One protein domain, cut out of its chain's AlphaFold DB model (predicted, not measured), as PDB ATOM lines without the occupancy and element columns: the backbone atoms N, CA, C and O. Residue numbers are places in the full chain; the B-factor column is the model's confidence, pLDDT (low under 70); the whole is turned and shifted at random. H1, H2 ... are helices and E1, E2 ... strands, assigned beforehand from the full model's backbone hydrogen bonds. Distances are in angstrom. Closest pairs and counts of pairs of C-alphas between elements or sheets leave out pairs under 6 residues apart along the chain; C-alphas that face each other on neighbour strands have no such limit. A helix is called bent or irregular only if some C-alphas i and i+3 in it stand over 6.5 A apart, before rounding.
ATOM      1  N   VAL A 313     208.258 294.235 213.200       91.50
ATOM      2  CA  VAL A 313     208.816 294.453 211.868       91.50
ATOM      3  C   VAL A 313     208.992 293.101 211.188       91.50
ATOM      4  O   VAL A 313     209.703 292.235 211.683       91.50
ATOM      5  N   ILE A 314     208.370 292.899 210.037       92.88
ATOM      6  CA  ILE A 314     208.591 291.703 209.224       92.88
ATOM      7  C   ILE A 314     209.656 292.020 208.182       92.88
ATOM      8  O   ILE A 314     209.607 293.069 207.539       92.88
ATOM      9  N   LEU A 315     210.638 291.135 208.029       91.75
ATOM     10  CA  LEU A 315     211.658 291.250 206.991       91.75
ATOM     11  C   LEU A 315     211.121 290.626 205.699       91.75
ATOM     12  O   LEU A 315     211.333 289.448 205.419       91.75
ATOM     13  N   GLU A 316     210.380 291.422 204.931       87.94
ATOM     14  CA  GLU A 316     209.774 290.990 203.674       87.94
ATOM     15  C   GLU A 316     210.819 290.866 202.563       87.94
ATOM     16  O   GLU A 316     211.838 291.564 202.549       87.94
ATOM     17  N   ASN A 317     210.543 289.992 201.589       83.94
ATOM     18  CA  ASN A 317     211.417 289.742 200.437       83.94
ATOM     19  C   ASN A 317     212.867 289.425 200.841       83.94
ATOM     20  O   ASN A 317     213.809 289.823 200.151       83.94
ATOM     21  N   ALA A 318     213.043 288.730 201.969       85.75
ATOM     22  CA  ALA A 318     214.356 288.374 202.468       85.75
ATOM     23  C   ALA A 318     215.084 287.452 201.474       85.75
ATOM     24  O   ALA A 318     214.622 286.358 201.138       85.75
ATOM     25  N   GLU A 319     216.244 287.890 200.997       86.56
ATOM     26  CA  GLU A 319     217.166 287.058 200.237       86.56
ATOM     27  C   GLU A 319     218.042 286.300 201.228       86.56
ATOM     28  O   GLU A 319     218.954 286.869 201.833       86.56
ATOM     29  N   ILE A 320     217.724 285.021 201.415       87.19
ATOM     30  CA  ILE A 320     218.398 284.159 202.379       87.19
ATOM     31  C   ILE A 320     219.240 283.130 201.630       87.19
ATOM     32  O   ILE A 320     218.730 282.431 200.755       87.19
ATOM     33  N   LYS A 321     220.528 283.032 201.970       81.81
ATOM     34  CA  LYS A 321     221.444 281.998 201.465       81.81
ATOM     35  C   LYS A 321     222.169 281.344 202.629       81.81
ATOM     36  O   LYS A 321     222.776 282.036 203.442       81.81
ATOM     37  N   ASP A 322     222.091 280.019 202.722       78.19
ATOM     38  CA  ASP A 322     222.728 279.230 203.788       78.19
ATOM     39  C   ASP A 322     222.387 279.729 205.212       78.19
ATOM     40  O   ASP A 322     223.238 279.763 206.103       78.19
ATOM     41  N   GLY A 323     221.140 280.170 205.420       76.62
ATOM     42  CA  GLY A 323     220.666 280.734 206.691       76.62
ATOM     43  C   GLY A 323     221.135 282.166 206.985       76.62
ATOM     44  O   GLY A 323     220.920 282.658 208.092       76.62
ATOM     45  N   LYS A 324     221.767 282.843 206.017       87.94
ATOM     46  CA  LYS A 324     222.170 284.251 206.111       87.94
ATOM     47  C   LYS A 324     221.258 285.145 205.296       87.94
ATOM     48  O   LYS A 324     221.052 284.910 204.111       87.94
ATOM     49  N   ILE A 325     220.787 286.207 205.924       88.31
ATOM     50  CA  ILE A 325     220.001 287.268 205.317       88.31
ATOM     51  C   ILE A 325     220.980 288.247 204.643       88.31
ATOM     52  O   ILE A 325     221.810 288.890 205.300       88.31
ATOM     53  N   GLU A 326     220.928 288.328 203.314       86.62
ATOM     54  CA  GLU A 326     221.753 289.234 202.496       86.62
ATOM     55  C   GLU A 326     221.022 290.550 202.182       86.62
ATOM     56  O   GLU A 326     221.630 291.627 202.144       86.62
ATOM     57  N   ASN A 327     219.710 290.465 201.970       85.88
ATOM     58  CA  ASN A 327     218.859 291.598 201.629       85.88
ATOM     59  C   ASN A 327     217.446 291.393 202.177       85.88
ATOM     60  O   ASN A 327     217.017 290.252 202.315       85.88
ATOM     61  N   TYR A 328     216.742 292.472 202.504       90.75
ATOM     62  CA  TYR A 328     215.364 292.440 203.000       90.75
ATOM     63  C   TYR A 328     214.747 293.838 202.963       90.75
ATOM     64  O   TYR A 328     215.454 294.844 202.894       90.75
ATOM     65  N   VAL A 329     213.421 293.896 203.056       87.19
ATOM     66  CA  VAL A 329     212.659 295.133 203.230       87.19
ATOM     67  C   VAL A 329     211.977 295.079 204.601       87.19
ATOM     68  O   VAL A 329     211.086 294.252 204.792       87.19
ATOM     69  N   PRO A 330     212.375 295.912 205.579       89.06
ATOM     70  CA  PRO A 330     211.698 295.948 206.869       89.06
ATOM     71  C   PRO A 330     210.313 296.594 206.716       89.06
ATOM     72  O   PRO A 330     210.201 297.750 206.306       89.06
ATOM     73  N   ALA A 331     209.260 295.861 207.068       88.50
ATOM     74  CA  ALA A 331     207.879 296.328 207.029       88.50
ATOM     75  C   ALA A 331     207.256 296.277 208.429       88.50
ATOM     76  O   ALA A 331     207.106 295.207 209.018       88.50
ATOM     77  N   LEU A 332     206.871 297.432 208.968       87.81
ATOM     78  CA  LEU A 332     206.168 297.513 210.248       87.81
ATOM     79  C   LEU A 332     204.716 297.024 210.083       87.81
ATOM     80  O   LEU A 332     203.982 297.530 209.234       87.81
ATOM     81  N   LYS A 333     204.293 296.051 210.899       87.06
ATOM     82  CA  LYS A 333     202.962 295.418 210.842       87.06
ATOM     83  C   LYS A 333     202.141 295.679 212.106       87.06
ATOM     84  O   LYS A 333     201.647 294.749 212.742       87.06
ATOM     85  N   GLU A 334     201.947 296.950 212.457       81.56
ATOM     86  CA  GLU A 334     201.137 297.340 213.630       81.56
ATOM     87  C   GLU A 334     199.719 296.744 213.594       81.56
ATOM     88  O   GLU A 334     199.191 296.297 214.610       81.56
ATOM     89  N   ASN A 335     199.104 296.684 212.410       85.06
ATOM     90  CA  ASN A 335     197.752 296.161 212.219       85.06
ATOM     91  C   ASN A 335     197.633 294.639 212.416       85.06
ATOM     92  O   ASN A 335     196.516 294.140 212.531       85.06
ATOM     93  N   LEU A 336     198.752 293.909 212.437       88.38
ATOM     94  CA  LEU A 336     198.800 292.465 212.683       88.38
ATOM     95  C   LEU A 336     199.381 292.128 214.059       88.38
ATOM     96  O   LEU A 336     199.547 290.953 214.368       88.38
ATOM     97  N   ALA A 337     199.668 293.127 214.899       86.69
ATOM     98  CA  ALA A 337     200.345 292.921 216.172       86.69
ATOM     99  C   ALA A 337     199.626 291.930 217.099       86.69
ATOM    100  O   ALA A 337     200.274 291.084 217.708       86.69
ATOM    101  N   GLU A 338     198.294 291.982 217.182       84.75
ATOM    102  CA  GLU A 338     197.517 291.020 217.979       84.75
ATOM    103  C   GLU A 338     197.707 289.589 217.463       84.75
ATOM    104  O   GLU A 338     198.036 288.691 218.235       84.75
ATOM    105  N   LYS A 339     197.608 289.397 216.144       88.50
ATOM    106  CA  LYS A 339     197.781 288.088 215.509       88.50
ATOM    107  C   LYS A 339     199.208 287.558 215.670       88.50
ATOM    108  O   LYS A 339     199.404 286.381 215.954       88.50
ATOM    109  N   ILE A 340     200.210 288.423 215.523       90.75
ATOM    110  CA  ILE A 340     201.617 288.056 215.719       90.75
ATOM    111  C   ILE A 340     201.854 287.635 217.173       90.75
ATOM    112  O   ILE A 340     202.480 286.606 217.407       90.75
ATOM    113  N   ASN A 341     201.304 288.363 218.149       87.88
ATOM    114  CA  ASN A 341     201.388 287.977 219.559       87.88
ATOM    115  C   ASN A 341     200.734 286.612 219.828       87.88
ATOM    116  O   ASN A 341     201.312 285.794 220.540       87.88
ATOM    117  N   GLU A 342     199.562 286.330 219.249       86.25
ATOM    118  CA  GLU A 342     198.920 285.010 219.353       86.25
ATOM    119  C   GLU A 342     199.825 283.893 218.813       86.25
ATOM    120  O   GLU A 342     200.034 282.892 219.497       86.25
ATOM    121  N   VAL A 343     200.432 284.095 217.640       89.38
ATOM    122  CA  VAL A 343     201.375 283.135 217.042       89.38
ATOM    123  C   VAL A 343     202.601 282.934 217.930       89.38
ATOM    124  O   VAL A 343     202.998 281.797 218.179       89.38
ATOM    125  N   LEU A 344     203.195 284.016 218.437       89.69
ATOM    126  CA  LEU A 344     204.373 283.953 219.303       89.69
ATOM    127  C   LEU A 344     204.080 283.242 220.631       89.69
ATOM    128  O   LEU A 344     204.932 282.501 221.114       89.69
ATOM    129  N   ASN A 345     202.875 283.383 221.184       86.62
ATOM    130  CA  ASN A 345     202.462 282.664 222.393       86.62
ATOM    131  C   ASN A 345     202.343 281.142 222.183       86.62
ATOM    132  O   ASN A 345     202.425 280.380 223.145       86.62
ATOM    133  N   GLU A 346     202.162 280.691 220.940       88.50
ATOM    134  CA  GLU A 346     202.129 279.272 220.567       88.50
ATOM    135  C   GLU A 346     203.507 278.718 220.152       88.50
ATOM    136  O   GLU A 346     203.624 277.542 219.791       88.50
ATOM    137  N   CYS A 347     204.557 279.545 220.178       91.50
ATOM    138  CA  CYS A 347     205.904 279.159 219.773       91.50
ATOM    139  C   CYS A 347     206.743 278.627 220.939       91.50
ATOM    140  O   CYS A 347     206.748 279.161 222.046       91.50
ATOM    141  N   GLU A 348     207.571 277.626 220.642       90.50
ATOM    142  CA  GLU A 348     208.708 277.275 221.490       90.50
ATOM    143  C   GLU A 348     209.931 278.096 221.069       90.50
ATOM    144  O   GLU A 348     210.338 278.070 219.903       90.50
ATOM    145  N   PHE A 349     210.544 278.811 222.014       92.44
ATOM    146  CA  PHE A 349     211.700 279.662 221.740       92.44
ATOM    147  C   PHE A 349     213.005 278.984 222.137       92.44
ATOM    148  O   PHE A 349     213.188 278.547 223.275       92.44
ATOM    149  N   LYS A 350     213.967 278.976 221.212       92.50
ATOM    150  CA  LYS A 350     215.350 278.600 221.500       92.50
ATOM    151  C   LYS A 350     216.271 279.768 221.188       92.50
ATOM    152  O   LYS A 350     216.399 280.175 220.034       92.50
ATOM    153  N   ARG A 351     216.948 280.289 222.212       88.62
ATOM    154  CA  ARG A 351     217.985 281.311 222.028       88.62
ATOM    155  C   ARG A 351     219.120 280.735 221.182       88.62
ATOM    156  O   ARG A 351     219.618 279.647 221.482       88.62
ATOM    157  N   THR A 352     219.514 281.442 220.126       85.12
ATOM    158  CA  THR A 352     220.668 281.034 219.314       85.12
ATOM    159  C   THR A 352     221.968 281.532 219.942       85.12
ATOM    160  O   THR A 352     222.001 282.574 220.595       85.12
ATOM    161  N   THR A 353     223.045 280.773 219.749       81.06
ATOM    162  CA  THR A 353     224.417 281.181 220.093       81.06
ATOM    163  C   THR A 353     225.119 281.879 218.926       81.06
ATOM    164  O   THR A 353     226.303 282.182 219.016       81.06
ATOM    165  N   GLN A 354     224.419 282.057 217.806       78.69
ATOM    166  CA  GLN A 354     224.911 282.743 216.619       78.69
ATOM    167  C   GLN A 354     224.896 284.261 216.829       78.69
ATOM    168  O   GLN A 354     223.882 284.824 217.241       78.69
ATOM    169  N   ASP A 355     226.009 284.918 216.507       81.44
ATOM    170  CA  ASP A 355     226.102 286.379 216.526       81.44
ATOM    171  C   ASP A 355     225.293 286.999 215.379       81.44
ATOM    172  O   ASP A 355     225.146 286.396 214.314       81.44
ATOM    173  N   ILE A 356     224.858 288.254 215.537       83.88
ATOM    174  CA  ILE A 356     224.116 289.011 214.507       83.88
ATOM    175  C   ILE A 356     224.832 288.971 213.156       83.88
ATOM    176  O   ILE A 356     224.196 288.700 212.149       83.88
ATOM    177  N   LYS A 357     226.162 289.135 213.132       83.56
ATOM    178  CA  LYS A 357     226.981 289.103 211.901       83.56
ATOM    179  C   LYS A 357     226.981 287.752 211.182       83.56
ATOM    180  O   LYS A 357     227.396 287.658 210.032       83.56
ATOM    181  N   SER A 358     226.600 286.684 211.878       82.62
ATOM    182  CA  SER A 358     226.499 285.357 211.277       82.62
ATOM    183  C   SER A 358     225.151 285.116 210.601       82.62
ATOM    184  O   SER A 358     225.089 284.227 209.759       82.62
ATOM    185  N   ILE A 359     224.129 285.922 210.920       83.81
ATOM    186  CA  ILE A 359     222.777 285.850 210.344       83.81
ATOM    187  C   ILE A 359     222.540 287.016 209.379       83.81
ATOM    188  O   ILE A 359     222.053 286.799 208.280       83.81
ATOM    189  N   PHE A 360     222.937 288.235 209.735       82.75
ATOM    190  CA  PHE A 360     222.951 289.389 208.842       82.75
ATOM    191  C   PHE A 360     224.337 289.590 208.256       82.75
ATOM    192  O   PHE A 360     225.311 289.814 208.976       82.75
ATOM    193  N   SER A 361     224.401 289.559 206.930       77.31
ATOM    194  CA  SER A 361     225.653 289.722 206.188       77.31
ATOM    195  C   SER A 361     226.199 291.152 206.286       77.31
ATOM    196  O   SER A 361     227.412 291.348 206.312       77.31
ATOM    197  N   ASP A 362     225.301 292.141 206.359       77.38
ATOM    198  CA  ASP A 362     225.621 293.570 206.386       77.38
ATOM    199  C   ASP A 362     224.508 294.368 207.096       77.38
ATOM    200  O   ASP A 362     223.664 295.004 206.462       77.38
ATOM    201  N   TYR A 363     224.458 294.277 208.432       84.50
ATOM    202  CA  TYR A 363     223.560 295.105 209.249       84.50
ATOM    203  C   TYR A 363     224.170 296.504 209.414       84.50
ATOM    204  O   TYR A 363     224.885 296.782 210.380       84.50
ATOM    205  N   SER A 364     223.941 297.359 208.420       79.25
ATOM    206  CA  SER A 364     224.413 298.745 208.356       79.25
ATOM    207  C   SER A 364     223.248 299.724 208.481       79.25
ATOM    208  O   SER A 364     222.088 299.325 208.398       79.25
ATOM    209  N   SER A 365     223.538 301.017 208.664       75.88
ATOM    210  CA  SER A 365     222.495 302.045 208.748       75.88
ATOM    211  C   SER A 365     221.556 302.002 207.541       75.88
ATOM    212  O   SER A 365     220.357 302.077 207.720       75.88
ATOM    213  N   GLU A 366     222.045 301.775 206.322       75.38
ATOM    214  CA  GLU A 366     221.196 301.771 205.116       75.38
ATOM    215  C   GLU A 366     220.215 300.590 205.035       75.38
ATOM    216  O   GLU A 366     219.223 300.665 204.312       75.38
ATOM    217  N   LYS A 367     220.478 299.507 205.774       78.69
ATOM    218  CA  LYS A 367     219.649 298.292 205.798       78.69
ATOM    219  C   LYS A 367     219.099 297.991 207.189       78.69
ATOM    220  O   LYS A 367     218.612 296.894 207.427       78.69
ATOM    221  N   ALA A 368     219.192 298.917 208.133       85.50
ATOM    222  CA  ALA A 368     218.835 298.651 209.516       85.50
ATOM    223  C   ALA A 368     217.330 298.435 209.714       85.50
ATOM    224  O   ALA A 368     216.493 298.905 208.942       85.50
ATOM    225  N   ILE A 369     216.983 297.769 210.814       89.00
ATOM    226  CA  ILE A 369     215.635 297.859 211.365       89.00
ATOM    227  C   ILE A 369     215.566 299.168 212.148       89.00
ATOM    228  O   ILE A 369     216.436 299.452 212.973       89.00
ATOM    229  N   TYR A 370     214.533 299.958 211.889       87.62
ATOM    230  CA  TYR A 370     214.328 301.248 212.532       87.62
ATOM    231  C   TYR A 370     213.124 301.211 213.469       87.62
ATOM    232  O   TYR A 370     212.117 300.561 213.188       87.62
ATOM    233  N   CYS A 371     213.229 301.930 214.581       85.69
ATOM    234  CA  CYS A 371     212.110 302.206 215.469       85.69
ATOM    235  C   CYS A 371     211.169 303.249 214.837       85.69
ATOM    236  O   CYS A 371     211.553 303.976 213.919       85.69
ATOM    237  N   LYS A 372     209.943 303.386 215.361       81.75
ATOM    238  CA  LYS A 372     208.963 304.388 214.896       81.75
ATOM    239  C   LYS A 372     209.479 305.830 214.983       81.75
ATOM    240  O   LYS A 372     209.033 306.690 214.232       81.75
ATOM    241  N   CYS A 373     210.408 306.102 215.902       81.06
ATOM    242  CA  CYS A 373     211.054 307.407 216.042       81.06
ATOM    243  C   CYS A 373     212.158 307.659 214.993       81.06
ATOM    244  O   CYS A 373     212.673 308.771 214.926       81.06
ATOM    245  N   GLY A 374     212.517 306.655 214.185       82.25
ATOM    246  CA  GLY A 374     213.569 306.729 213.169       82.25
ATOM    247  C   GLY A 374     214.964 306.313 213.648       82.25
ATOM    248  O   GLY A 374     215.904 306.353 212.858       82.25
ATOM    249  N   GLU A 375     215.125 305.898 214.906       86.44
ATOM    250  CA  GLU A 375     216.406 305.400 215.420       86.44
ATOM    251  C   GLU A 375     216.686 303.960 214.986       86.44
ATOM    252  O   GLU A 375     215.777 303.134 214.871       86.44
ATOM    253  N   MET A 376     217.962 303.659 214.743       89.00
ATOM    254  CA  MET A 376     218.424 302.316 214.402       89.00
ATOM    255  C   MET A 376     218.289 301.393 215.615       89.00
ATOM    256  O   MET A 376     218.827 301.675 216.680       89.00
ATOM    257  N   VAL A 377     217.600 300.268 215.437       89.94
ATOM    258  CA  VAL A 377     217.408 299.274 216.492       89.94
ATOM    259  C   VAL A 377     218.680 298.448 216.648       89.94
ATOM    260  O   VAL A 377     219.126 297.781 215.708       89.94
ATOM    261  N   GLU A 378     219.245 298.454 217.853       89.50
ATOM    262  CA  GLU A 378     220.313 297.535 218.234       89.50
ATOM    263  C   GLU A 378     219.705 296.190 218.646       89.50
ATOM    264  O   GLU A 378     218.911 296.112 219.583       89.50
ATOM    265  N   ILE A 379     220.050 295.114 217.938       88.81
ATOM    266  CA  ILE A 379     219.544 293.773 218.250       88.81
ATOM    267  C   ILE A 379     220.313 293.232 219.463       88.81
ATOM    268  O   ILE A 379     221.538 293.164 219.454       88.81
ATOM    269  N   LYS A 380     219.595 292.821 220.508       87.88
ATOM    270  CA  LYS A 380     220.166 292.267 221.744       87.88
ATOM    271  C   LYS A 380     220.211 290.746 221.721       87.88
ATOM    272  O   LYS A 380     221.200 290.131 222.124       87.88
ATOM    273  N   THR A 381     219.111 290.140 221.285       87.69
ATOM    274  CA  THR A 381     218.922 288.693 221.342       87.69
ATOM    275  C   THR A 381     218.309 288.191 220.051       87.69
ATOM    276  O   THR A 381     217.477 288.854 219.437       87.69
ATOM    277  N   ILE A 382     218.708 286.985 219.655       90.25
ATOM    278  CA  ILE A 382     218.135 286.285 218.515       90.25
ATOM    279  C   ILE A 382     217.566 284.959 219.015       90.25
ATOM    280  O   ILE A 382     218.223 284.199 219.740       90.25
ATOM    281  N   PHE A 383     216.333 284.679 218.624       91.94
ATOM    282  CA  PHE A 383     215.623 283.453 218.936       91.94
ATOM    283  C   PHE A 383     215.250 282.730 217.648       91.94
ATOM    284  O   PHE A 383     214.916 283.346 216.640       91.94
ATOM    285  N   ILE A 384     215.288 281.404 217.704       92.19
ATOM    286  CA  ILE A 384     214.616 280.546 216.737       92.19
ATOM    287  C   ILE A 384     213.267 280.204 217.361       92.19
ATOM    288  O   ILE A 384     213.222 279.526 218.392       92.19
ATOM    289  N   ALA A 385     212.194 280.708 216.762       92.81
ATOM    290  CA  ALA A 385     210.827 280.413 217.159       92.81
ATOM    291  C   ALA A 385     210.342 279.188 216.381       92.81
ATOM    292  O   ALA A 385     210.492 279.127 215.161       92.81
ATOM    293  N   ASN A 386     209.800 278.199 217.086       93.62
ATOM    294  CA  ASN A 386     209.250 276.984 216.503       93.62
ATOM    295  C   ASN A 386     207.747 276.930 216.769       93.62
ATOM    296  O   ASN A 386     207.316 276.587 217.871       93.62
ATOM    297  N   TRP A 387     206.955 277.264 215.757       92.31
ATOM    298  CA  TRP A 387     205.506 277.261 215.855       92.31
ATOM    299  C   TRP A 387     204.965 275.848 215.635       92.31
ATOM    300  O   TRP A 387     205.153 275.246 214.569       92.31
ATOM    301  N   LYS A 388     204.333 275.292 216.680       89.69
ATOM    302  CA  LYS A 388     203.700 273.955 216.703       89.69
ATOM    303  C   LYS A 388     204.593 272.802 216.215       89.69
ATOM    304  O   LYS A 388     204.093 271.769 215.776       89.69
ATOM    305  N   GLY A 389     205.917 272.960 216.267       88.12
ATOM    306  CA  GLY A 389     206.867 271.966 215.760       88.12
ATOM    307  C   GLY A 389     206.956 271.868 214.232       88.12
ATOM    308  O   GLY A 389     207.672 270.997 213.738       88.12
ATOM    309  N   GLN A 390     206.237 272.715 213.489       89.50
ATOM    310  CA  GLN A 390     206.064 272.601 212.037       89.50
ATOM    311  C   GLN A 390     206.797 273.696 211.265       89.50
ATOM    312  O   GLN A 390     207.337 273.431 210.194       89.50
ATOM    313  N   PHE A 391     206.842 274.912 211.806       93.00
ATOM    314  CA  PHE A 391     207.378 276.072 211.106       93.00
ATOM    315  C   PHE A 391     208.359 276.830 211.993       93.00
ATOM    316  O   PHE A 391     208.047 277.148 213.141       93.00
ATOM    317  N   LYS A 392     209.557 277.103 211.467       94.50
ATOM    318  CA  LYS A 392     210.619 277.794 212.206       94.50
ATOM    319  C   LYS A 392     210.968 279.124 211.562       94.50
ATOM    320  O   LYS A 392     211.111 279.195 210.350       94.50
ATOM    321  N   PHE A 393     211.144 280.154 212.369       94.25
ATOM    322  CA  PHE A 393     211.533 281.481 211.900       94.25
ATOM    323  C   PHE A 393     212.470 282.148 212.909       94.25
ATOM    324  O   PHE A 393     212.540 281.752 214.078       94.25
ATOM    325  N   TYR A 394     213.216 283.148 212.452       93.88
ATOM    326  CA  TYR A 394     214.021 283.993 213.322       93.88
ATOM    327  C   TYR A 394     213.157 285.085 213.951       93.88
ATOM    328  O   TYR A 394     212.390 285.754 213.261       93.88
ATOM    329  N   MET A 395     213.332 285.288 215.257       94.06
ATOM    330  CA  MET A 395     212.827 286.442 215.994       94.06
ATOM    331  C   MET A 395     214.010 287.209 216.583       94.06
ATOM    332  O   MET A 395     214.784 286.675 217.379       94.06
ATOM    333  N   PHE A 396     214.140 288.470 216.194       93.06
ATOM    334  CA  PHE A 396     215.153 289.396 216.674       93.06
ATOM    335  C   PHE A 396     214.526 290.331 217.701       93.06
ATOM    336  O   PHE A 396     213.512 290.971 217.431       93.06
ATOM    337  N   GLU A 397     215.133 290.409 218.876       91.50
ATOM    338  CA  GLU A 397     214.704 291.282 219.964       91.50
ATOM    339  C   GLU A 397     215.646 292.486 220.046       91.50
ATOM    340  O   GLU A 397     216.846 292.324 220.299       91.50
ATOM    341  N   GLY A 398     215.104 293.685 219.836       89.44
ATOM    342  CA  GLY A 398     215.829 294.942 219.981       89.44
ATOM    343  C   GLY A 398     216.014 295.378 221.437       89.44
ATOM    344  O   GLY A 398     215.211 295.053 222.317       89.44
ATOM    345  N   VAL A 399     217.064 296.158 221.692       88.44
ATOM    346  CA  VAL A 399     217.172 296.992 222.896       88.44
ATOM    347  C   VAL A 399     216.064 298.060 222.847       88.44
ATOM    348  O   VAL A 399     215.786 298.576 221.761       88.44
ATOM    349  N   PRO A 400     215.407 298.389 223.978       85.56
ATOM    350  CA  PRO A 400     214.463 299.502 224.032       85.56
ATOM    351  C   PRO A 400     215.105 300.795 223.523       85.56
ATOM    352  O   PRO A 400     216.210 301.143 223.935       85.56
ATOM    353  N   CYS A 401     214.413 301.480 222.622       82.88
ATOM    354  CA  CYS A 401     214.833 302.761 222.065       82.88
ATOM    355  C   CYS A 401     214.652 303.892 223.096       82.88
ATOM    356  O   CYS A 401     213.854 303.759 224.026       82.88
ATOM    357  N   ASP A 402     215.317 305.035 222.904       83.44
ATOM    358  CA  ASP A 402     215.178 306.221 223.765       83.44
ATOM    359  C   ASP A 402     213.735 306.756 223.822       83.44
ATOM    360  O   ASP A 402     213.333 307.389 224.799       83.44
ATOM    361  N   CYS A 403     212.906 306.454 222.812       78.38
ATOM    362  CA  CYS A 403     211.472 306.757 222.842       78.38
ATOM    363  C   CYS A 403     210.640 305.817 223.743       78.38
ATOM    364  O   CYS A 403     209.423 305.976 223.821       78.38
ATOM    365  N   GLY A 404     211.279 304.856 224.417       78.75
ATOM    366  CA  GLY A 404     210.666 303.891 225.333       78.75
ATOM    367  C   GLY A 404     210.106 302.638 224.657       78.75
ATOM    368  O   GLY A 404     209.754 301.683 225.342       78.75
ATOM    369  N   GLU A 405     210.048 302.616 223.326       81.06
ATOM    370  CA  GLU A 405     209.486 301.509 222.554       81.06
ATOM    371  C   GLU A 405     210.503 300.389 222.337       81.06
ATOM    372  O   GLU A 405     211.683 300.628 222.055       81.06
ATOM    373  N   LYS A 406     210.017 299.149 222.377       87.94
ATOM    374  CA  LYS A 406     210.789 297.957 222.036       87.94
ATOM    375  C   LYS A 406     210.339 297.429 220.676       87.94
ATOM    376  O   LYS A 406     209.152 297.441 220.363       87.94
ATOM    377  N   VAL A 407     211.296 297.014 219.849       89.69
ATOM    378  CA  VAL A 407     211.041 296.531 218.483       89.69
ATOM    379  C   VAL A 407     211.422 295.063 218.382       89.69
ATOM    380  O   VAL A 407     212.511 294.663 218.802       89.69
ATOM    381  N   TYR A 408     210.533 294.281 217.778       93.50
ATOM    382  CA  TYR A 408     210.770 292.879 217.464       93.50
ATOM    383  C   TYR A 408     210.746 292.714 215.955       93.50
ATOM    384  O   TYR A 408     209.837 293.220 215.300       93.50
ATOM    385  N   ALA A 409     211.722 292.002 215.399       92.88
ATOM    386  CA  ALA A 409     211.734 291.698 213.976       92.88
ATOM    387  C   ALA A 409     211.604 290.201 213.712       92.88
ATOM    388  O   ALA A 409     212.236 289.399 214.395       92.88
ATOM    389  N   LEU A 410     210.802 289.825 212.718       94.69
ATOM    390  CA  LEU A 410     210.601 288.437 212.311       94.69
ATOM    391  C   LEU A 410     211.131 288.221 210.894       94.69
ATOM    392  O   LEU A 410     210.907 289.044 210.008       94.69
ATOM    393  N   SER A 411     211.812 287.099 210.674       93.88
ATOM    394  CA  SER A 411     212.311 286.697 209.357       93.88
ATOM    395  C   SER A 411     212.185 285.200 209.165       93.88
ATOM    396  O   SER A 411     212.405 284.428 210.097       93.88
ATOM    397  N   LEU A 412     211.934 284.782 207.928       92.69
ATOM    398  CA  LEU A 412     212.103 283.389 207.525       92.69
ATOM    399  C   LEU A 412     213.552 282.930 207.765       92.69
ATOM    400  O   LEU A 412     214.470 283.755 207.820       92.69
ATOM    401  N   MET A 413     213.748 281.620 207.936       89.38
ATOM    402  CA  MET A 413     215.087 281.019 208.030       89.38
ATOM    403  C   MET A 413     215.641 280.605 206.667       89.38
ATOM    404  O   MET A 413     216.854 280.464 206.525       89.38
TER     405      MET A 413
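AT A GLANCE: This is residues 313 to 413 of the 427 residues of an uncharacterized protein of Candidatus Lokiarchaeota archaeon (UniProt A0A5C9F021). The core is one strongly twisted sheet of six strands, with the hairpin of E1 and E2 turned steeply away from E3, E4 and E5 and the short strand E6 joining the two parts. Helix H1 runs beside the sheet, leading from the end of edge strand E2 to the start of the other edge strand, E3, while the one-turn helix H2 sits between E2 and E4, near an end of each. The E4 to E5 turn lies at one end of the body and the link from E5 to E6 at the other, where the unnamed residues 360 to 378 also loop out. The printed part has 101 residues with two named helices and six named strands, along the chain E1 E2 H1 E3 H2 E4 E5 E6; the sheet is mixed, in the order E2 E1 E6 E5 E4 E3, and the class is mixed, helices and strands. The whole is compact, with a radius of gyration of the C-alphas of 13.0 A, and rounded, spanning 35 by 31 by 24 A.

IN THESE COORDINATES: E1, residues 313 to 321, begins at C-alpha 313 at (208.816, 294.453, 211.868), spans 20.6 A and bends by 72 degrees at residue 317. E2, residues 324 to 332, spans 21.2 A and bends by 76 degrees at residue 327. H1, residues 334 to 345, spans 17.1 A from C-alpha 334 at (201.137, 297.340, 213.630); it is irregular, with C-alphas 335 and 338 7.7 A apart. E3, residues 347 to 351, spans 12.5 A, and H2, residues 356 to 359, 5.4 A. E4, residues 379 to 387, spans 21.8 A, and E5, residues 391 to 398, 22.5 A. E6, residues 408 to 412, spans 13.8 A and ends at C-alpha 412 at (212.103, 283.389, 207.525).

HOW THE PARTS SIT: From edge to edge of the sheet the strands' lines turn by 129 degrees. Edge strand E2 and E1 form an antiparallel hairpin at 162 degrees, with N 314 and O 331 2.8 A apart, within hydrogen-bond range. E1 and E6 are parallel neighbours at 35 degrees, with N 313 and O 408 at 2.8 A. E4, E5 and E6 form a meander, each strand the antiparallel neighbour of the one before. In its hairpin of E5 and E6, at 149 degrees, N 396 and O 409 are 2.8 A apart; in its hairpin of E4 and E5, at 159 degrees, N 383 and O 395 are 2.8 A apart. Edge strand E3 is antiparallel to E4 at 140 degrees, with N 348 and O 386 at 3.0 A. H1 is on the sheet but at the sheet's level, only just, with a height of 3.9 A; its closest C-alphas to E4 are those of Val 343 and Trp 387, 7.3 A apart. H2 is on the sheet at a height of 5.0 A, over none of its strands. Its closest C-alphas to E2 are those of Ile 359 and Lys 324, at 4.6 A, and to E4 those of Ile 356 and Ile 379, at 7.6 A. H1 and H2 are apart, and so are E2 and E4. In H1, 6 of 8 O i to N i+4 pairs are within hydrogen-bond range; H2 is too short for such a pair.

THE WHOLE: The two C-alphas farthest apart are those of Gln 390 and Asp 402, at 36.8 A, while the first and last printed C-alphas, Val 313 and Met 413, are 15.3 A apart. The printed part has no cut. The link from H2 to E4 is long, with 19 residues, and the link from E5 to E6 is short, with 9; the other links are tight. The mean pLDDT of the printed part is 87.1, and no printed residue is under 70.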